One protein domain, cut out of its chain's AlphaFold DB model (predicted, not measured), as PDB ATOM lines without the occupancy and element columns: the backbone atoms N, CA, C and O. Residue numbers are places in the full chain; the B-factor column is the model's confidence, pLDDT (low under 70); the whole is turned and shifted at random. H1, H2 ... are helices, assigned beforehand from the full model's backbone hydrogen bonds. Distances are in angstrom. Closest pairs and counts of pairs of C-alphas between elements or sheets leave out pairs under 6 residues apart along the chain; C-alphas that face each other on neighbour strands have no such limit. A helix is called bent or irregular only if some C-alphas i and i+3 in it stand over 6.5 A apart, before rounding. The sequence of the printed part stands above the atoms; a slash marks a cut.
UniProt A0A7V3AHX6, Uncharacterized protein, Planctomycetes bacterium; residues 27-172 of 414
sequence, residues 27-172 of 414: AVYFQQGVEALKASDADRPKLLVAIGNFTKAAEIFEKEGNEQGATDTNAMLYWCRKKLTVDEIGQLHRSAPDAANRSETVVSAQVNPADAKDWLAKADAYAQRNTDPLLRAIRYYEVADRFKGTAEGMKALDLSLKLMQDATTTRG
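Overview. This is residues 27 to 172 of the 414 residues of an uncharacterized protein of Planctomycetes bacterium (UniProt A0A7V3AHX6). Two bundles of three helices, H1 H2 H3 and H6 H7 H8, pack together with their helices crossed: H7 of the second crosses H3 of the first, and these two helices are nearest to the middle. The helical hairpin H4 and H5 joins the first bundle to the second along the chain; H5 packs across H2 and H3, while H4 lies farthest from the middle. The printed part has 146 residues with eight named helices, H1 to H8 in order along the chain, and no named strand, and its class is all helix. It is compact, with a radius of gyration of the C-alphas of 14.6 A and spans of 40 by 37 by 31 A.

Arrangement. Begin at H1, residues 27 to 39, H2, residues 46 to 63, and H3, residues 67 to 83; they form an up and down bundle, each helix running against the one before it. Look at Gly 33 and Ala 50, the closest C-alphas of the hairpin H1 and H2, 4.2 A apart; these helices touch at a shallow tilt of 19 degrees, opposite ways. H2 and H3, a hairpin too, touch at a shallow tilt of 23 degrees, opposite ways, and their closest C-alphas, of Ala 58 and Ala 70, are 4.5 A apart. H1 and H3 are close but not clearly touching, at 7.0 A between the C-alphas of Phe 30 and Thr 73. Next come H4, residues 86 to 95, and H5, residues 97 to 108, a hairpin at a steep tilt of 44 degrees; they touch, closest at the C-alphas of His 93 and Ala 100, 5.3 A apart. With residues 98 to 103 alone H5 touches H2, about perpendicular at 80 degrees, closest at the C-alphas of Gly 52 and Ala 99, 5.6 A apart. With residues 103 to 107 alone it touches H3, about perpendicular at 87 degrees, closest at the C-alphas of Tyr 78 and Val 107, 5.5 A apart. Go on to the second up and down bundle: H6, residues 113 to 129, H7, residues 133 to 146, and H8, residues 151 to 170. The hairpin H6 and H7 touches at a shallow tilt of 4 degrees, closest at the C-alphas of Ala 127 and Arg 136, 5.3 A apart. The hairpin H7 and H8 touches at a shallow tilt of 26 degrees, closest at the C-alphas of Ala 144 and Gly 153, 4.0 A apart. H3, with residues 72 to 79 alone, touches H7 about perpendicular at 80 degrees, and the C-alphas of Ala 75 and Arg 139 are 5.9 A apart, the closest of the two helices. Among the pairs that stay apart are H1 and H8, and H4 and H7. In H1, H2, H4, H5 and H8 every O i to N i+4 pair is within hydrogen-bond range; in H3 it is 12 of 13, in H6 11 of 13 and in H7 9 of 10.

Along the chain. Find C-alpha 27 at (102.103, 141.982, 134.493), where H1 begins; it runs 18.4 A to C-alpha 39. H2 runs 26.0 A, H3 24.7 A, H4 14.4 A and H5 16.2 A. H6 begins at C-alpha 113, (106.458, 112.068, 128.458), and runs 25.7 A; it is irregular, with C-alphas 114 and 117 7.4 A apart. H7 runs 20.2 A, and H8, the longest helix by residues, runs 29.0 A to C-alpha 170 at (114.798, 141.922, 114.690).

Size, cuts and confidence. The two C-alphas farthest apart, those of Ala 114 and Gly 172, are 39.8 A from each other. The printed part has no cut. The link H1 to H2 is short, the other links are tight, and no link is long. The mean pLDDT of the printed part is 95.1; look for the low values, under 70, at residues 171 to 172.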
ATOM      1  N   ALA A  27     101.791 141.527 135.848       96.25
ATOM      2  CA  ALA A  27     102.103 141.982 134.493       96.25
ATOM      3  C   ALA A  27     103.254 143.002 134.444       96.25
ATOM      4  O   ALA A  27     104.095 142.927 133.546       96.25
ATOM      5  N   VAL A  28     103.331 143.926 135.412       96.06
ATOM      6  CA  VAL A  28     104.424 144.911 135.480       96.06
ATOM      7  C   VAL A  28     105.752 144.205 135.741       96.06
ATOM      8  O   VAL A  28     106.722 144.436 135.020       96.06
ATOM      9  N   TYR A  29     105.791 143.296 136.718       97.88
ATOM     10  CA  TYR A  29     106.994 142.508 136.987       97.88
ATOM     11  C   TYR A  29     107.370 141.604 135.812       97.88
ATOM     12  O   TYR A  29     108.550 141.497 135.480       97.88
ATOM     13  N   PHE A  30     106.393 140.994 135.134       97.75
ATOM     14  CA  PHE A  30     106.655 140.186 133.945       97.75
ATOM     15  C   PHE A  30     107.345 141.021 132.862       97.75
ATOM     16  O   PHE A  30     108.391 140.621 132.351       97.75
ATOM     17  N   GLN A  31     106.819 142.209 132.562       97.31
ATOM     18  CA  GLN A  31     107.390 143.103 131.558       97.31
ATOM     19  C   GLN A  31     108.807 143.570 131.932       97.31
ATOM     20  O   GLN A  31     109.714 143.509 131.101       97.31
ATOM     21  N   GLN A  32     109.039 143.942 133.194       97.06
ATOM     22  CA  GLN A  32     110.380 144.276 133.689       97.06
ATOM     23  C   GLN A  32     111.348 143.085 133.598       97.06
ATOM     24  O   GLN A  32     112.539 143.256 133.325       97.06
ATOM     25  N   GLY A  33     110.853 141.864 133.811       97.88
ATOM     26  CA  GLY A  33     111.607 140.631 133.598       97.88
ATOM     27  C   GLY A  33     111.994 140.438 132.133       97.88
ATOM     28  O   GLY A  33     113.153 140.140 131.842       97.88
ATOM     29  N   VAL A  34     111.065 140.674 131.202       97.44
ATOM     30  CA  VAL A  34     111.312 140.606 129.751       97.44
ATOM     31  C   VAL A  34     112.372 141.620 129.322       97.44
ATOM     32  O   VAL A  34     113.280 141.276 128.565       97.44
ATOM     33  N   GLU A  35     112.294 142.856 129.806       96.94
ATOM     34  CA  GLU A  35     113.278 143.900 129.502       96.94
ATOM     35  C   GLU A  35     114.673 143.539 130.021       96.94
ATOM     36  O   GLU A  35     115.645 143.597 129.265       96.94
ATOM     37  N   ALA A  36     114.772 143.086 131.273       97.50
ATOM     38  CA  ALA A  36     116.033 142.633 131.856       97.50
ATOM     39  C   ALA A  36     116.604 141.408 131.120       97.50
ATOM     40  O   ALA A  36     117.808 141.340 130.868       97.50
ATOM     41  N   LEU A  37     115.748 140.468 130.708       96.94
ATOM     42  CA  LEU A  37     116.149 139.306 129.918       96.94
ATOM     43  C   LEU A  37     116.741 139.730 128.571       96.94
ATOM     44  O   LEU A  37     117.800 139.238 128.190       96.94
ATOM     45  N   LYS A  38     116.105 140.663 127.859       94.81
ATOM     46  CA  LYS A  38     116.635 141.190 126.591       94.81
ATOM     47  C   LYS A  38     117.955 141.931 126.790       94.81
ATOM     48  O   LYS A  38     118.878 141.740 126.005       94.81
ATOM     49  N   ALA A  39     118.060 142.736 127.847       93.56
ATOM     50  CA  ALA A  39     119.291 143.445 128.187       93.56
ATOM     51  C   ALA A  39     120.442 142.491 128.555       93.56
ATOM     52  O   ALA A  39     121.603 142.843 128.364       93.56
ATOM     53  N   SER A  40     120.135 141.276 129.028       95.00
ATOM     54  CA  SER A  40     121.146 140.305 129.462       95.00
ATOM     55  C   SER A  40     122.071 139.784 128.368       95.00
ATOM     56  O   SER A  40     123.132 139.247 128.681       95.00
ATOM     57  N   ASP A  41     121.700 139.956 127.099       87.19
ATOM     58  CA  ASP A  41     122.577 139.591 125.988       87.19
ATOM     59  C   ASP A  41     123.743 140.590 125.825       87.19
ATOM     60  O   ASP A  41     124.794 140.206 125.320       87.19
ATOM     61  N   ALA A  42     123.596 141.835 126.300       86.38
ATOM     62  CA  ALA A  42     124.664 142.845 126.331       86.38
ATOM     63  C   ALA A  42     125.264 143.048 127.737       86.38
ATOM     64  O   ALA A  42     126.442 143.366 127.870       86.38
ATOM     65  N   ASP A  43     124.462 142.865 128.788       91.25
ATOM     66  CA  ASP A  43     124.844 143.048 130.191       91.25
ATOM     67  C   ASP A  43     124.430 141.816 130.998       91.25
ATOM     68  O   ASP A  43     123.338 141.738 131.568       91.25
ATOM     69  N   ARG A  44     125.313 140.818 131.008       93.50
ATOM     70  CA  ARG A  44     125.059 139.487 131.564       93.50
ATOM     71  C   ARG A  44     124.426 139.486 132.977       93.50
ATOM     72  O   ARG A  44     123.438 138.769 133.158       93.50
ATOM     73  N   PRO A  45     124.879 140.305 133.951       96.00
ATOM     74  CA  PRO A  45     124.219 140.478 135.251       96.00
ATOM     75  C   PRO A  45     122.707 140.764 135.223       96.00
ATOM     76  O   PRO A  45     122.001 140.404 136.170       96.00
ATOM     77  N   LYS A  46     122.162 141.360 134.151       97.38
ATOM     78  CA  LYS A  46     120.710 141.595 134.008       97.38
ATOM     79  C   LYS A  46     119.897 140.306 133.970       97.38
ATOM     80  O   LYS A  46     118.711 140.341 134.292       97.38
ATOM     81  N   LEU A  47     120.516 139.164 133.667       97.44
ATOM     82  CA  LEU A  47     119.840 137.872 133.734       97.44
ATOM     83  C   LEU A  47     119.367 137.548 135.162       97.44
ATOM     84  O   LEU A  47     118.266 137.032 135.337       97.44
ATOM     85  N   LEU A  48     120.144 137.916 136.188       97.56
ATOM     86  CA  LEU A  48     119.751 137.737 137.591       97.56
ATOM     87  C   LEU A  48     118.573 138.650 137.968       97.56
ATOM     88  O   LEU A  48     117.660 138.226 138.675       97.56
ATOM     89  N   VAL A  49     118.553 139.879 137.439       97.88
ATOM     90  CA  VAL A  49     117.429 140.819 137.609       97.88
ATOM     91  C   VAL A  49     116.157 140.262 136.964       97.88
ATOM     92  O   VAL A  49     115.091 140.302 137.575       97.88
ATOM     93  N   ALA A  50     116.272 139.683 135.764       98.19
ATOM     94  CA  ALA A  50     115.155 139.042 135.079       98.19
ATOM     95  C   ALA A  50     114.549 137.908 135.918       98.19
ATOM     96  O   ALA A  50     113.333 137.854 136.084       98.19
ATOM     97  N   ILE A  51     115.387 137.043 136.504       98.38
ATOM     98  CA  ILE A  51     114.941 135.941 137.371       98.38
ATOM     99  C   ILE A  51     114.186 136.465 138.598       98.38
ATOM    100  O   ILE A  51     113.121 135.940 138.927       98.38
ATOM    101  N   GLY A  52     114.689 137.516 139.251       97.69
ATOM    102  CA  GLY A  52     114.002 138.138 140.386       97.69
ATOM    103  C   GLY A  52     112.621 138.690 140.012       97.69
ATOM    104  O   GLY A  52     111.642 138.434 140.711       97.69
ATOM    105  N   ASN A  53     112.520 139.386 138.878       98.38
ATOM    106  CA  ASN A  53     111.253 139.934 138.388       98.38
ATOM    107  C   ASN A  53     110.257 138.839 137.980       98.38
ATOM    108  O   ASN A  53     109.095 138.894 138.375       98.38
ATOM    109  N   PHE A  54     110.700 137.808 137.258       98.56
ATOM    110  CA  PHE A  54     109.829 136.687 136.897       98.56
ATOM    111  C   PHE A  54     109.376 135.876 138.117       98.56
ATOM    112  O   PHE A  54     108.248 135.399 138.138       98.56
ATOM    113  N   THR A  55     110.204 135.758 139.158       98.44
ATOM    114  CA  THR A  55     109.806 135.110 140.420       98.44
ATOM    115  C   THR A  55     108.609 135.832 141.040       98.44
ATOM    116  O   THR A  55     107.569 135.211 141.248       98.44
ATOM    117  N   LYS A  56     108.708 137.156 141.211       97.94
ATOM    118  CA  LYS A  56     107.616 137.986 141.747       97.94
ATOM    119  C   LYS A  56     106.367 137.961 140.868       97.94
ATOM    120  O   LYS A  56     105.256 137.857 141.378       97.94
ATOM    121  N   ALA A  57     106.539 138.048 139.548       98.00
ATOM    122  CA  ALA A  57     105.422 137.992 138.609       98.00
ATOM    123  C   ALA A  57     104.642 136.679 138.740       98.00
ATOM    124  O   ALA A  57     103.414 136.697 138.790       98.00
ATOM    125  N   ALA A  58     105.347 135.550 138.838       97.94
ATOM    126  CA  ALA A  58     104.718 134.245 138.959       97.94
ATOM    127  C   ALA A  58     103.972 134.081 140.293       97.94
ATOM    128  O   ALA A  58     102.841 133.608 140.286       97.94
ATOM    129  N   GLU A  59     104.552 134.536 141.407       97.75
ATOM    130  CA  GLU A  59     103.894 134.537 142.724       97.75
ATOM    131  C   GLU A  59     102.602 135.366 142.728       97.75
ATOM    132  O   GLU A  59     101.580 134.934 143.264       97.75
ATOM    133  N   ILE A  60     102.624 136.550 142.108       97.62
ATOM    134  CA  ILE A  60     101.438 137.410 142.015       97.62
ATOM    135  C   ILE A  60     100.369 136.753 141.140       97.62
ATOM    136  O   ILE A  60      99.217 136.676 141.559       97.62
ATOM    137  N   PHE A  61     100.735 136.217 139.971       98.12
ATOM    138  CA  PHE A  61      99.776 135.518 139.112       98.12
ATOM    139  C   PHE A  61      99.159 134.293 139.797       98.12
ATOM    140  O   PHE A  61      97.963 134.059 139.646       98.12
ATOM    141  N   GLU A  62      99.931 133.540 140.581       97.56
ATOM    142  CA  GLU A  62      99.418 132.425 141.387       97.56
ATOM    143  C   GLU A  62      98.420 132.910 142.445       97.56
ATOM    144  O   GLU A  62      97.332 132.349 142.570       97.56
ATOM    145  N   LYS A  63      98.741 133.996 143.157       97.38
ATOM    146  CA  LYS A  63      97.852 134.603 144.160       97.38
ATOM    147  C   LYS A  63      96.550 135.139 143.550       97.38
ATOM    148  O   LYS A  63      95.508 135.088 144.197       97.38
ATOM    149  N   GLU A  64      96.608 135.639 142.319       97.44
ATOM    150  CA  GLU A  64      95.454 136.126 141.553       97.44
ATOM    151  C   GLU A  64      94.635 134.995 140.899       97.44
ATOM    152  O   GLU A  64      93.591 135.265 140.304       97.44
ATOM    153  N   GLY A  65      95.087 133.736 140.966       97.50
ATOM    154  CA  GLY A  65      94.461 132.614 140.253       97.50
ATOM    155  C   GLY A  65      94.672 132.649 138.731       97.50
ATOM    156  O   GLY A  65      94.001 131.936 137.987       97.50
ATOM    157  N   ASN A  66      95.609 133.465 138.242       97.56
ATOM    158  CA  ASN A  66      95.988 133.541 136.835       97.56
ATOM    159  C   ASN A  66      97.012 132.447 136.487       97.56
ATOM    160  O   ASN A  66      98.194 132.705 136.244       97.56
ATOM    161  N   GLU A  67      96.543 131.200 136.436       97.50
ATOM    162  CA  GLU A  67      97.379 130.021 136.161       97.50
ATOM    163  C   GLU A  67      98.153 130.126 134.839       97.50
ATOM    164  O   GLU A  67      99.291 129.659 134.723       97.50
ATOM    165  N   GLN A  68      97.554 130.766 133.829       96.44
ATOM    166  CA  GLN A  68      98.196 130.948 132.532       96.44
ATOM    167  C   GLN A  68      99.376 131.919 132.621       96.44
ATOM    168  O   GLN A  68     100.446 131.610 132.100       96.44
ATOM    169  N   GLY A  69      99.209 133.056 133.307       96.81
ATOM    170  CA  GLY A  69     100.288 134.013 133.554       96.81
ATOM    171  C   GLY A  69     101.434 133.389 134.352       96.81
ATOM    172  O   GLY A  69     102.602 133.555 133.992       96.81
ATOM    173  N   ALA A  70     101.114 132.591 135.374       98.00
ATOM    174  CA  ALA A  70     102.107 131.845 136.146       98.00
ATOM    175  C   ALA A  70     102.868 130.828 135.275       98.00
ATOM    176  O   ALA A  70     104.100 130.787 135.292       98.00
ATOM    177  N   THR A  71     102.153 130.059 134.446       97.06
ATOM    178  CA  THR A  71     102.741 129.080 133.511       97.06
ATOM    179  C   THR A  71     103.675 129.743 132.496       97.06
ATOM    180  O   THR A  71     104.776 129.252 132.236       97.06
ATOM    181  N   ASP A  72     103.253 130.871 131.927       96.44
ATOM    182  CA  ASP A  72     104.036 131.623 130.946       96.44
ATOM    183  C   ASP A  72     105.304 132.209 131.580       96.44
ATOM    184  O   ASP A  72     106.383 132.172 130.987       96.44
ATOM    185  N   THR A  73     105.193 132.693 132.817       98.19
ATOM    186  CA  THR A  73     106.313 133.247 133.584       98.19
ATOM    187  C   THR A  73     107.311 132.168 134.005       98.19
ATOM    188  O   THR A  73     108.524 132.364 133.900       98.19
ATOM    189  N   ASN A  74     106.828 130.993 134.414       98.31
ATOM    190  CA  ASN A  74     107.682 129.862 134.772       98.31
ATOM    191  C   ASN A  74     108.513 129.370 133.570       98.31
ATOM    192  O   ASN A  74     109.672 129.007 133.752       98.31
ATOM    193  N   ALA A  75     107.999 129.461 132.338       98.00
ATOM    194  CA  ALA A  75     108.796 129.174 131.139       98.00
ATOM    195  C   ALA A  75     110.015 130.108 131.006       98.00
ATOM    196  O   ALA A  75     111.107 129.678 130.633       98.00
ATOM    197  N   MET A  76     109.846 131.388 131.358       98.38
ATOM    198  CA  MET A  76     110.938 132.365 131.342       98.38
ATOM    199  C   MET A  76     111.966 132.071 132.438       98.38
ATOM    200  O   MET A  76     113.167 132.102 132.174       98.38
ATOM    201  N   LEU A  77     111.513 131.705 133.645       98.19
ATOM    202  CA  LEU A  77     112.398 131.253 134.727       98.19
ATOM    203  C   LEU A  77     113.211 130.021 134.321       98.19
ATOM    204  O   LEU A  77     114.422 129.995 134.549       98.19
ATOM    205  N   TYR A  78     112.564 129.038 133.685       98.12
ATOM    206  CA  TYR A  78     113.218 127.834 133.175       98.12
ATOM    207  C   TYR A  78     114.382 128.193 132.246       98.12
ATOM    208  O   TYR A  78     115.513 127.742 132.444       98.12
ATOM    209  N   TRP A  79     114.124 129.058 131.264       97.31
ATOM    210  CA  TRP A  79     115.134 129.534 130.323       97.31
ATOM    211  C   TRP A  79     116.278 130.280 131.007       97.31
ATOM    212  O   TRP A  79     117.446 129.936 130.807       97.31
ATOM    213  N   CYS A  80     115.965 131.268 131.850       97.88
ATOM    214  CA  CYS A  80     116.983 132.052 132.539       97.88
ATOM    215  C   CYS A  80     117.892 131.162 133.397       97.88
ATOM    216  O   CYS A  80     119.114 131.284 133.325       97.88
ATOM    217  N   ARG A  81     117.315 130.212 134.145       97.44
ATOM    218  CA  ARG A  81     118.056 129.287 135.015       97.44
ATOM    219  C   ARG A  81     118.990 128.361 134.242       97.44
ATOM    220  O   ARG A  81     120.088 128.095 134.727       97.44
ATOM    221  N   LYS A  82     118.575 127.891 133.058       95.88
ATOM    222  CA  LYS A  82     119.403 127.078 132.150       95.88
ATOM    223  C   LYS A  82     120.556 127.865 131.538       95.88
ATOM    224  O   LYS A  82     121.569 127.264 131.194       95.88
ATOM    225  N   LYS A  83     120.413 129.188 131.398       94.94
ATOM    226  CA  LYS A  83     121.493 130.040 130.900       94.94
ATOM    227  C   LYS A  83     122.553 130.332 131.959       94.94
ATOM    228  O   LYS A  83     123.662 130.622 131.530       94.94
ATOM    229  N   LEU A  84     122.262 130.297 133.266       94.44
ATOM    230  CA  LEU A  84     123.222 130.677 134.322       94.44
ATOM    231  C   LEU A  84     124.470 129.778 134.384       94.44
ATOM    232  O   LEU A  84     124.378 128.560 134.229       94.44
ATOM    233  N   THR A  85     125.622 130.377 134.689       91.69
ATOM    234  CA  THR A  85     126.853 129.660 135.061       91.69
ATOM    235  C   THR A  85     126.799 129.183 136.516       91.69
ATOM    236  O   THR A  85     125.963 129.631 137.302       91.69
ATOM    237  N   VAL A  86     127.714 128.291 136.909       86.62
ATOM    238  CA  VAL A  86     127.822 127.805 138.300       86.62
ATOM    239  C   VAL A  86     128.033 128.957 139.289       86.62
ATOM    240  O   VAL A  86     127.372 129.008 140.327       86.62
ATOM    241  N   ASP A  87     128.888 129.918 138.943       88.25
ATOM    242  CA  ASP A  87     129.168 131.072 139.797       88.25
ATOM    243  C   ASP A  87     127.953 131.995 139.934       88.25
ATOM    244  O   ASP A  87     127.647 132.456 141.036       88.25
ATOM    245  N   GLU A  88     127.214 132.218 138.844       95.81
ATOM    246  CA  GLU A  88     125.988 133.019 138.853       95.81
ATOM    247  C   GLU A  88     124.862 132.341 139.642       95.81
ATOM    248  O   GLU A  88     124.099 133.022 140.325       95.81
ATOM    249  N   ILE A  89     124.775 131.007 139.611       94.75
ATOM    250  CA  ILE A  89     123.863 130.239 140.473       94.75
ATOM    251  C   ILE A  89     124.232 130.470 141.940       94.75
ATOM    252  O   ILE A  89     123.371 130.808 142.753       94.75
ATOM    253  N   GLY A  90     125.520 130.360 142.280       91.75
ATOM    254  CA  GLY A  90     126.009 130.659 143.623       91.75
ATOM    255  C   GLY A  90     125.722 132.105 144.044       91.75
ATOM    256  O   GLY A  90     125.359 132.352 145.194       91.75
ATOM    257  N   GLN A  91     125.851 133.065 143.124       95.75
ATOM    258  CA  GLN A  91     125.491 134.460 143.362       95.75
ATOM    259  C   GLN A  91     123.991 134.616 143.624       95.75
ATOM    260  O   GLN A  91     123.635 135.253 144.612       95.75
ATOM    261  N   LEU A  92     123.133 134.008 142.799       97.44
ATOM    262  CA  LEU A  92     121.680 134.064 142.948       97.44
ATOM    263  C   LEU A  92     121.230 133.507 144.307       97.44
ATOM    264  O   LEU A  92     120.440 134.152 144.987       97.44
ATOM    265  N   HIS A  93     121.784 132.372 144.750       97.12
ATOM    266  CA  HIS A  93     121.492 131.810 146.076       97.12
ATOM    267  C   HIS A  93     121.861 132.753 147.229       97.12
ATOM    268  O   HIS A  93     121.192 132.743 148.259       97.12
ATOM    269  N   ARG A  94     122.912 133.569 147.072       97.25
ATOM    270  CA  ARG A  94     123.331 134.539 148.094       97.25
ATOM    271  C   ARG A  94     122.505 135.822 148.068       97.25
ATOM    272  O   ARG A  94     122.205 136.354 149.129       97.25
ATOM    273  N   SER A  95     122.188 136.347 146.884       96.12
ATOM    274  CA  SER A  95     121.539 137.657 146.743       96.12
ATOM    275  C   SER A  95     120.011 137.600 146.708       96.12
ATOM    276  O   SER A  95     119.371 138.580 147.076       96.12
ATOM    277  N   ALA A  96     119.424 136.489 146.257       96.75
ATOM    278  CA  ALA A  96     117.982 136.315 146.094       96.75
ATOM    279  C   ALA A  96     117.581 134.833 146.283       96.75
ATOM    280  O   ALA A  96     117.211 134.164 145.311       96.75
ATOM    281  N   PRO A  97     117.653 134.298 147.518       96.94
ATOM    282  CA  PRO A  97     117.437 132.875 147.792       96.94
ATOM    283  C   PRO A  97     116.065 132.361 147.334       96.94
ATOM    284  O   PRO A  97     115.989 131.262 146.790       96.94
ATOM    285  N   ASP A  98     114.999 133.156 147.462       97.00
ATOM    286  CA  ASP A  98     113.651 132.755 147.028       97.00
ATOM    287  C   ASP A  98     113.575 132.561 145.507       97.00
ATOM    288  O   ASP A  98     113.049 131.560 145.016       97.00
ATOM    289  N   ALA A  99     114.198 133.465 144.748       97.75
ATOM    290  CA  ALA A  99     114.281 133.368 143.294       97.75
ATOM    291  C   ALA A  99     115.160 132.184 142.846       97.75
ATOM    292  O   ALA A  99     114.835 131.486 141.877       97.75
ATOM    293  N   ALA A 100     116.245 131.907 143.581       97.56
ATOM    294  CA  ALA A 100     117.063 130.715 143.372       97.56
ATOM    295  C   ALA A 100     116.232 129.436 143.568       97.56
ATOM    296  O   ALA A 100     116.143 128.611 142.659       97.56
ATOM    297  N   ASN A 101     115.540 129.318 144.703       97.75
ATOM    298  CA  ASN A 101     114.730 128.150 145.049       97.75
ATOM    299  C   ASN A 101     113.570 127.931 144.069       97.75
ATOM    300  O   ASN A 101     113.326 126.801 143.633       97.75
ATOM    301  N   ARG A 102     112.868 129.000 143.675       97.81
ATOM    302  CA  ARG A 102     111.771 128.903 142.707       97.81
ATOM    303  C   ARG A 102     112.272 128.452 141.338       97.81
ATOM    304  O   ARG A 102     111.699 127.541 140.746       97.81
ATOM    305  N   SER A 103     113.345 129.059 140.833       97.50
ATOM    306  CA  SER A 103     113.892 128.691 139.523       97.50
ATOM    307  C   SER A 103     114.446 127.257 139.496       97.50
ATOM    308  O   SER A 103     114.255 126.552 138.503       97.50
ATOM    309  N   GLU A 104     115.031 126.784 140.600       97.12
ATOM    310  CA  GLU A 104     115.429 125.382 140.785       97.12
ATOM    311  C   GLU A 104     114.213 124.443 140.772       97.12
ATOM    312  O   GLU A 104     114.218 123.427 140.074       97.12
ATOM    313  N   THR A 105     113.135 124.806 141.473       97.75
ATOM    314  CA  THR A 105     111.870 124.046 141.487       97.75
ATOM    315  C   THR A 105     111.289 123.918 140.079       97.75
ATOM    316  O   THR A 105     110.932 122.828 139.639       97.75
ATOM    317  N   VAL A 106     111.258 125.019 139.325       97.31
ATOM    318  CA  VAL A 106     110.766 125.031 137.942       97.31
ATOM    319  C   VAL A 106     111.607 124.120 137.040       97.31
ATOM    320  O   VAL A 106     111.046 123.357 136.253       97.31
ATOM    321  N   VAL A 107     112.941 124.163 137.136       96.19
ATOM    322  CA  VAL A 107     113.826 123.346 136.285       96.19
ATOM    323  C   VAL A 107     113.825 121.865 136.673       96.19
ATOM    324  O   VAL A 107     113.903 121.016 135.785       96.19
ATOM    325  N   SER A 108     113.714 121.550 137.965       94.81
ATOM    326  CA  SER A 108     113.713 120.175 138.484       94.81
ATOM    327  C   SER A 108     112.365 119.460 138.359       94.81
ATOM    328  O   SER A 108     112.315 118.236 138.501       94.81
ATOM    329  N   ALA A 109     111.285 120.190 138.055       96.75
ATOM    330  CA  ALA A 109     109.961 119.615 137.850       96.75
ATOM    331  C   ALA A 109     109.996 118.502 136.787       96.75
ATOM    332  O   ALA A 109     110.288 118.748 135.611       96.75
ATOM    333  N   GLN A 110     109.682 117.277 137.208       93.19
ATOM    334  CA  GLN A 110     109.534 116.134 136.314       93.19
ATOM    335  C   GLN A 110     108.199 116.231 135.576       93.19
ATOM    336  O   GLN A 110     107.176 116.565 136.168       93.19
ATOM    337  N   VAL A 111     108.212 115.924 134.280       95.88
ATOM    338  CA  VAL A 111     107.008 115.887 133.445       95.88
ATOM    339  C   VAL A 111     106.842 114.498 132.850       95.88
ATOM    340  O   VAL A 111     107.829 113.830 132.534       95.88
ATOM    341  N   ASN A 112     105.598 114.049 132.710       97.00
ATOM    342  CA  ASN A 112     105.309 112.763 132.096       97.00
ATOM    343  C   ASN A 112     105.485 112.883 130.573       97.00
ATOM    344  O   ASN A 112     104.839 113.742 129.975       97.00
ATOM    345  N   PRO A 113     106.296 112.032 129.911       94.75
ATOM    346  CA  PRO A 113     106.458 112.068 128.458       94.75
ATOM    347  C   PRO A 113     105.144 112.004 127.665       94.75
ATOM    348  O   PRO A 113     105.083 112.536 126.558       94.75
ATOM    349  N   ALA A 114     104.092 111.397 128.227       97.06
ATOM    350  CA  ALA A 114     102.763 111.351 127.615       97.06
ATOM    351  C   ALA A 114     102.110 112.739 127.452       97.06
ATOM    352  O   ALA A 114     101.286 112.925 126.558       97.06
ATOM    353  N   ASP A 115     102.520 113.727 128.254       97.56
ATOM    354  CA  ASP A 115     101.950 115.077 128.246       97.56
ATOM    355  C   ASP A 115     102.561 115.970 127.148       97.56
ATOM    356  O   ASP A 115     102.155 117.123 126.987       97.56
ATOM    357  N   ALA A 116     103.539 115.475 126.377       97.88
ATOM    358  CA  ALA A 116     104.290 116.276 125.404       97.88
ATOM    359  C   ALA A 116     103.382 117.016 124.405       97.88
ATOM    360  O   ALA A 116     103.638 118.173 124.056       97.88
ATOM    361  N   LYS A 117     102.281 116.376 123.987       98.19
ATOM    362  CA  LYS A 117     101.285 116.954 123.076       98.19
ATOM    363  C   LYS A 117     100.561 118.152 123.686       98.19
ATOM    364  O   LYS A 117     100.418 119.176 123.018       98.19
ATOM    365  N   ASP A 118     100.159 118.053 124.947       97.75
ATOM    366  CA  ASP A 118      99.449 119.127 125.647       97.75
ATOM    367  C   ASP A 118     100.380 120.307 125.932       97.75
ATOM    368  O   ASP A 118      99.991 121.470 125.810       97.75
ATOM    369  N   TRP A 119     101.644 120.026 126.255       98.12
ATOM    370  CA  TRP A 119     102.668 121.053 126.423       98.12
ATOM    371  C   TRP A 119     102.953 121.812 125.127       98.12
ATOM    372  O   TRP A 119     103.011 123.045 125.145       98.12
ATOM    373  N   LEU A 120     103.070 121.100 124.002       98.31
ATOM    374  CA  LEU A 120     103.224 121.729 122.695       98.31
ATOM    375  C   LEU A 120     101.993 122.572 122.331       98.31
ATOM    376  O   LEU A 120     102.154 123.713 121.908       98.31
ATOM    377  N   ALA A 121     100.777 122.076 122.575       98.00
ATOM    378  CA  ALA A 121      99.549 122.835 122.333       98.00
ATOM    379  C   ALA A 121      99.482 124.122 123.178       98.00
ATOM    380  O   ALA A 121      99.104 125.183 122.676       98.00
ATOM    381  N   LYS A 122      99.913 124.070 124.445       97.38
ATOM    382  CA  LYS A 122     100.043 125.263 125.302       97.38
ATOM    383  C   LYS A 122     101.087 126.246 124.760       97.38
ATOM    384  O   LYS A 122     100.875 127.455 124.841       97.38
ATOM    385  N   ALA A 123     102.204 125.757 124.219       98.00
ATOM    386  CA  ALA A 123     103.207 126.602 123.572       98.00
ATOM    387  C   ALA A 123     102.675 127.251 122.281       98.00
ATOM    388  O   ALA A 123     102.901 128.441 122.069       98.00
ATOM    389  N   ASP A 124     101.900 126.519 121.477       98.12
ATOM    390  CA  ASP A 124     101.226 127.051 120.288       98.12
ATOM    391  C   ASP A 124     100.208 128.141 120.658       98.12
ATOM    392  O   ASP A 124     100.215 129.221 120.065       98.12
ATOM    393  N   ALA A 125      99.386 127.914 121.687       97.56
ATOM    394  CA  ALA A 125      98.438 128.911 122.186       97.56
ATOM    395  C   ALA A 125      99.147 130.174 122.706       97.56
ATOM    396  O   ALA A 125      98.701 131.291 122.442       97.56
ATOM    397  N   TYR A 126     100.280 130.018 123.400       97.56
ATOM    398  CA  TYR A 126     101.132 131.143 123.798       97.56
ATOM    399  C   TYR A 126     101.659 131.913 122.582       97.56
ATOM    400  O   TYR A 126     101.593 133.141 122.531       97.56
ATOM    401  N   ALA A 127     102.149 131.190 121.577       97.00
ATOM    402  CA  ALA A 127     102.717 131.764 120.368       97.00
ATOM    403  C   ALA A 127     101.701 132.517 119.496       97.00
ATOM    404  O   ALA A 127     102.102 133.390 118.731       97.00
ATOM    405  N   GLN A 128     100.410 132.199 119.608       97.25
ATOM    406  CA  GLN A 128      99.333 132.929 118.934       97.25
ATOM    407  C   GLN A 128      99.027 134.282 119.592       97.25
ATOM    408  O   GLN A 128      98.668 135.224 118.892       97.25
ATOM    409  N   ARG A 129      99.174 134.392 120.921       96.81
ATOM    410  CA  ARG A 129      98.868 135.621 121.680       96.81
ATOM    411  C   ARG A 129     100.068 136.538 121.915       96.81
ATOM    412  O   ARG A 129      99.876 137.703 122.243       96.81
ATOM    413  N   ASN A 130     101.291 136.029 121.779       96.12
ATOM    414  CA  ASN A 130     102.512 136.800 121.979       96.12
ATOM    415  C   ASN A 130     103.235 137.007 120.646       96.12
ATOM    416  O   ASN A 130     103.552 136.038 119.963       96.12
ATOM    417  N   THR A 131     103.515 138.256 120.279       96.19
ATOM    418  CA  THR A 131     104.205 138.596 119.025       96.19
ATOM    419  C   THR A 131     105.725 138.644 119.159       96.19
ATOM    420  O   THR A 131     106.411 138.709 118.143       96.19
ATOM    421  N   ASP A 132     106.271 138.615 120.377       95.50
ATOM    422  CA  ASP A 132     107.709 138.683 120.613       95.50
ATOM    423  C   ASP A 132     108.386 137.350 120.242       95.50
ATOM    424  O   ASP A 132     108.146 136.329 120.900       95.50
ATOM    425  N   PRO A 133     109.251 137.323 119.213       95.25
ATOM    426  CA  PRO A 133     109.860 136.084 118.746       95.25
ATOM    427  C   PRO A 133     110.742 135.419 119.810       95.25
ATOM    428  O   PRO A 133     110.751 134.191 119.882       95.25
ATOM    429  N   LEU A 134     111.412 136.184 120.689       95.31
ATOM    430  CA  LEU A 134     112.214 135.594 121.764       95.31
ATOM    431  C   LEU A 134     111.313 134.838 122.746       95.31
ATOM    432  O   LEU A 134     111.606 133.699 123.098       95.31
ATOM    433  N   LEU A 135     110.228 135.462 123.204       97.25
ATOM    434  CA  LEU A 135     109.368 134.855 124.225       97.25
ATOM    435  C   LEU A 135     108.694 133.585 123.698       97.25
ATOM    436  O   LEU A 135     108.608 132.576 124.401       97.25
ATOM    437  N   ARG A 136     108.280 133.598 122.427       98.00
ATOM    438  CA  ARG A 136     107.773 132.401 121.748       98.00
ATOM    439  C   ARG A 136     108.840 131.313 121.651       98.00
ATOM    440  O   ARG A 136     108.552 130.153 121.936       98.00
ATOM    441  N   ALA A 137     110.068 131.680 121.277       96.69
ATOM    442  CA  ALA A 137     111.176 130.738 121.168       96.69
ATOM    443  C   ALA A 137     111.479 130.053 122.503       96.69
ATOM    444  O   ALA A 137     111.658 128.836 122.534       96.69
ATOM    445  N   ILE A 138     111.479 130.819 123.596       97.75
ATOM    446  CA  ILE A 138     111.668 130.316 124.960       97.75
ATOM    447  C   ILE A 138     110.582 129.305 125.321       97.75
ATOM    448  O   ILE A 138     110.883 128.235 125.853       97.75
ATOM    449  N   ARG A 139     109.322 129.604 124.989       98.25
ATOM    450  CA  ARG A 139     108.214 128.703 125.302       98.25
ATOM    451  C   ARG A 139     108.338 127.362 124.576       98.25
ATOM    452  O   ARG A 139     108.128 126.322 125.191       98.25
ATOM    453  N   TYR A 140     108.721 127.370 123.301       98.38
ATOM    454  CA  TYR A 140     108.995 126.129 122.573       98.38
ATOM    455  C   TYR A 140     110.265 125.420 123.059       98.38
ATOM    456  O   TYR A 140     110.285 124.194 123.122       98.38
ATOM    457  N   TYR A 141     111.305 126.166 123.446       97.62
ATOM    458  CA  TYR A 141     112.532 125.587 123.994       97.62
ATOM    459  C   TYR A 141     112.250 124.761 125.251       97.62
ATOM    460  O   TYR A 141     112.780 123.663 125.388       97.62
ATOM    461  N   GLU A 142     111.400 125.256 126.156       97.94
ATOM    462  CA  GLU A 142     111.028 124.505 127.356       97.94
ATOM    463  C   GLU A 142     110.418 123.141 126.994       97.94
ATOM    464  O   GLU A 142     110.818 122.119 127.549       97.94
ATOM    465  N   VAL A 143     109.492 123.108 126.028       98.12
ATOM    466  CA  VAL A 143     108.891 121.856 125.539       98.12
ATOM    467  C   VAL A 143     109.970 120.944 124.944       98.12
ATOM    468  O   VAL A 143     110.042 119.766 125.284       98.12
ATOM    469  N   ALA A 144     110.856 121.485 124.110       96.56
ATOM    470  CA  ALA A 144     111.939 120.721 123.500       96.56
ATOM    471  C   ALA A 144     112.896 120.097 124.532       96.56
ATOM    472  O   ALA A 144     113.247 118.922 124.416       96.56
ATOM    473  N   ASP A 145     113.313 120.862 125.549       96.88
ATOM    474  CA  ASP A 145     114.268 120.393 126.563       96.88
ATOM    475  C   ASP A 145     113.631 119.381 127.527       96.88
ATOM    476  O   ASP A 145     114.304 118.444 127.962       96.88
ATOM    477  N   ARG A 146     112.336 119.528 127.836       97.06
ATOM    478  CA  ARG A 146     111.603 118.605 128.715       97.06
ATOM    479  C   ARG A 146     111.224 117.286 128.037       97.06
ATOM    480  O   ARG A 146     111.246 116.249 128.694       97.06
ATOM    481  N   PHE A 147     110.915 117.303 126.740       97.38
ATOM    482  CA  PHE A 147     110.427 116.138 125.988       97.38
ATOM    483  C   PHE A 147     111.427 115.669 124.923       97.38
ATOM    484  O   PHE A 147     111.082 115.428 123.766       97.38
ATOM    485  N   LYS A 148     112.703 115.541 125.303       94.06
ATOM    486  CA  LYS A 148     113.771 115.118 124.384       94.06
ATOM    487  C   LYS A 148     113.468 113.763 123.750       94.06
ATOM    488  O   LYS A 148     113.177 112.792 124.441       94.06
ATOM    489  N   GLY A 149     113.599 113.703 122.428       90.00
ATOM    490  CA  GLY A 149     113.414 112.480 121.645       90.00
ATOM    491  C   GLY A 149     111.963 112.151 121.285       90.00
ATOM    492  O   GLY A 149     111.751 111.237 120.493       90.00
ATOM    493  N   THR A 150     110.967 112.886 121.794       96.62
ATOM    494  CA  THR A 150     109.585 112.761 121.303       96.62
ATOM    495  C   THR A 150     109.394 113.558 120.011       96.62
ATOM    496  O   THR A 150     110.158 114.482 119.709       96.62
ATOM    497  N   ALA A 151     108.361 113.223 119.233       97.38
ATOM    498  CA  ALA A 151     108.034 113.952 118.008       97.38
ATOM    499  C   ALA A 151     107.691 115.424 118.301       97.38
ATOM    500  O   ALA A 151     108.127 116.330 117.590       97.38
ATOM    501  N   GLU A 152     106.959 115.669 119.387       98.12
ATOM    502  CA  GLU A 152     106.571 116.995 119.854       98.12
ATOM    503  C   GLU A 152     107.780 117.812 120.313       98.12
ATOM    504  O   GLU A 152     107.884 118.984 119.956       98.12
ATOM    505  N   GLY A 153     108.713 117.199 121.051       96.00
ATOM    506  CA  GLY A 153     109.939 117.859 121.494       96.00
ATOM    507  C   GLY A 153     110.836 118.264 120.323       96.00
ATOM    508  O   GLY A 153     111.339 119.385 120.295       96.00
ATOM    509  N   MET A 154     110.978 117.400 119.310       93.38
ATOM    510  CA  MET A 154     111.716 117.729 118.082       93.38
ATOM    511  C   MET A 154     111.047 118.864 117.297       93.38
ATOM    512  O   MET A 154     111.715 119.820 116.908       93.38
ATOM    513  N   LYS A 155     109.718 118.822 117.131       96.62
ATOM    514  CA  LYS A 155     108.973 119.908 116.477       96.62
ATOM    515  C   LYS A 155     109.110 121.232 117.238       96.62
ATOM    516  O   LYS A 155     109.279 122.282 116.620       96.62
ATOM    517  N   ALA A 156     109.039 121.194 118.568       97.12
ATOM    518  CA  ALA A 156     109.238 122.373 119.402       97.12
ATOM    519  C   ALA A 156     110.663 122.930 119.258       97.12
ATOM    520  O   ALA A 156     110.835 124.144 119.171       97.12
ATOM    521  N   LEU A 157     111.676 122.063 119.162       94.62
ATOM    522  CA  LEU A 157     113.058 122.482 118.931       94.62
ATOM    523  C   LEU A 157     113.190 123.247 117.610       94.62
ATOM    524  O   LEU A 157     113.737 124.348 117.600       94.62
ATOM    525  N   ASP A 158     112.634 122.714 116.522       92.44
ATOM    526  CA  ASP A 158     112.666 123.362 115.207       92.44
ATOM    527  C   ASP A 158     111.988 124.741 115.230       92.44
ATOM    528  O   ASP A 158     112.525 125.724 114.709       92.44
ATOM    529  N   LEU A 159     110.819 124.836 115.877       96.44
ATOM    530  CA  LEU A 159     110.090 126.095 116.039       96.44
ATOM    531  C   LEU A 159     110.875 127.102 116.885       96.44
ATOM    532  O   LEU A 159     110.962 128.274 116.513       96.44
ATOM    533  N   SER A 160     111.472 126.650 117.989       95.44
ATOM    534  CA  SER A 160     112.309 127.480 118.854       95.44
ATOM    535  C   SER A 160     113.508 128.042 118.091       95.44
ATOM    536  O   SER A 160     113.718 129.253 118.089       95.44
ATOM    537  N   LEU A 161     114.245 127.195 117.362       88.75
ATOM    538  CA  LEU A 161     115.406 127.612 116.574       88.75
ATOM    539  C   LEU A 161     115.034 128.627 115.490       88.75
ATOM    540  O   LEU A 161     115.751 129.613 115.311       88.75
ATOM    541  N   LYS A 162     113.911 128.420 114.792       90.38
ATOM    542  CA  LYS A 162     113.410 129.375 113.797       90.38
ATOM    543  C   LYS A 162     113.109 130.736 114.432       90.38
ATOM    544  O   LYS A 162     113.564 131.759 113.935       90.38
ATOM    545  N   LEU A 163     112.402 130.749 115.559       94.06
ATOM    546  CA  LEU A 163     112.035 131.988 116.248       94.06
ATOM    547  C   LEU A 163     113.240 132.703 116.875       94.06
ATOM    548  O   LEU A 163     113.277 133.931 116.878       94.06
ATOM    549  N   MET A 164     114.249 131.970 117.356       89.62
ATOM    550  CA  MET A 164     115.510 132.572 117.808       89.62
ATOM    551  C   MET A 164     116.225 133.298 116.665       89.62
ATOM    552  O   MET A 164     116.738 134.395 116.871       89.62
ATOM    553  N   GLN A 165     116.223 132.735 115.451       83.62
ATOM    554  CA  GLN A 165     116.791 133.402 114.270       83.62
ATOM    555  C   GLN A 165     116.040 134.701 113.947       83.62
ATOM    556  O   GLN A 165     116.664 135.737 113.703       83.62
ATOM    557  N   ASP A 166     114.707 134.668 114.004       84.12
ATOM    558  CA  ASP A 166     113.865 135.846 113.775       84.12
ATOM    559  C   ASP A 166     114.107 136.929 114.851       84.12
ATOM    560  O   ASP A 166     114.206 138.123 114.543       84.12
ATOM    561  N   ALA A 167     114.271 136.517 116.114       86.38
ATOM    562  CA  ALA A 167     114.560 137.411 117.235       86.38
ATOM    563  C   ALA A 167     115.920 138.109 117.094       86.38
ATOM    564  O   ALA A 167     116.007 139.318 117.318       86.38
ATOM    565  N   THR A 168     116.962 137.382 116.681       75.94
ATOM    566  CA  THR A 168     118.285 137.966 116.409       75.94
ATOM    567  C   THR A 168     118.229 138.943 115.236       75.94
ATOM    568  O   THR A 168     118.806 140.026 115.312       75.94
ATOM    569  N   THR A 169     117.464 138.612 114.190       73.81
ATOM    570  CA  THR A 169     117.279 139.487 113.019       73.81
ATOM    571  C   THR A 169     116.587 140.799 113.401       73.81
ATOM    572  O   THR A 169     116.990 141.871 112.959       73.81
ATOM    573  N   THR A 170     115.582 140.743 114.280       73.56
ATOM    574  CA  THR A 170     114.798 141.922 114.690       73.56
ATOM    575  C   THR A 170     115.586 142.875 115.601       73.56
ATOM    576  O   THR A 170     115.298 144.067 115.642       73.56
ATOM    577  N   ARG A 171     116.604 142.386 116.324       67.12
ATOM    578  CA  ARG A 171     117.387 143.196 117.278       67.12
ATOM    579  C   ARG A 171     118.500 144.044 116.667       67.12
ATOM    580  O   ARG A 171     119.191 144.727 117.413       67.12
ATOM    581  N   GLY A 172     118.679 144.030 115.349       50.50
ATOM    582  CA  GLY A 172     119.571 144.986 114.688       50.50
ATOM    583  C   GLY A 172     121.064 144.812 114.992       50.50
ATOM    584  O   GLY A 172     121.835 145.726 114.732       50.50
TER     585      GLY A 172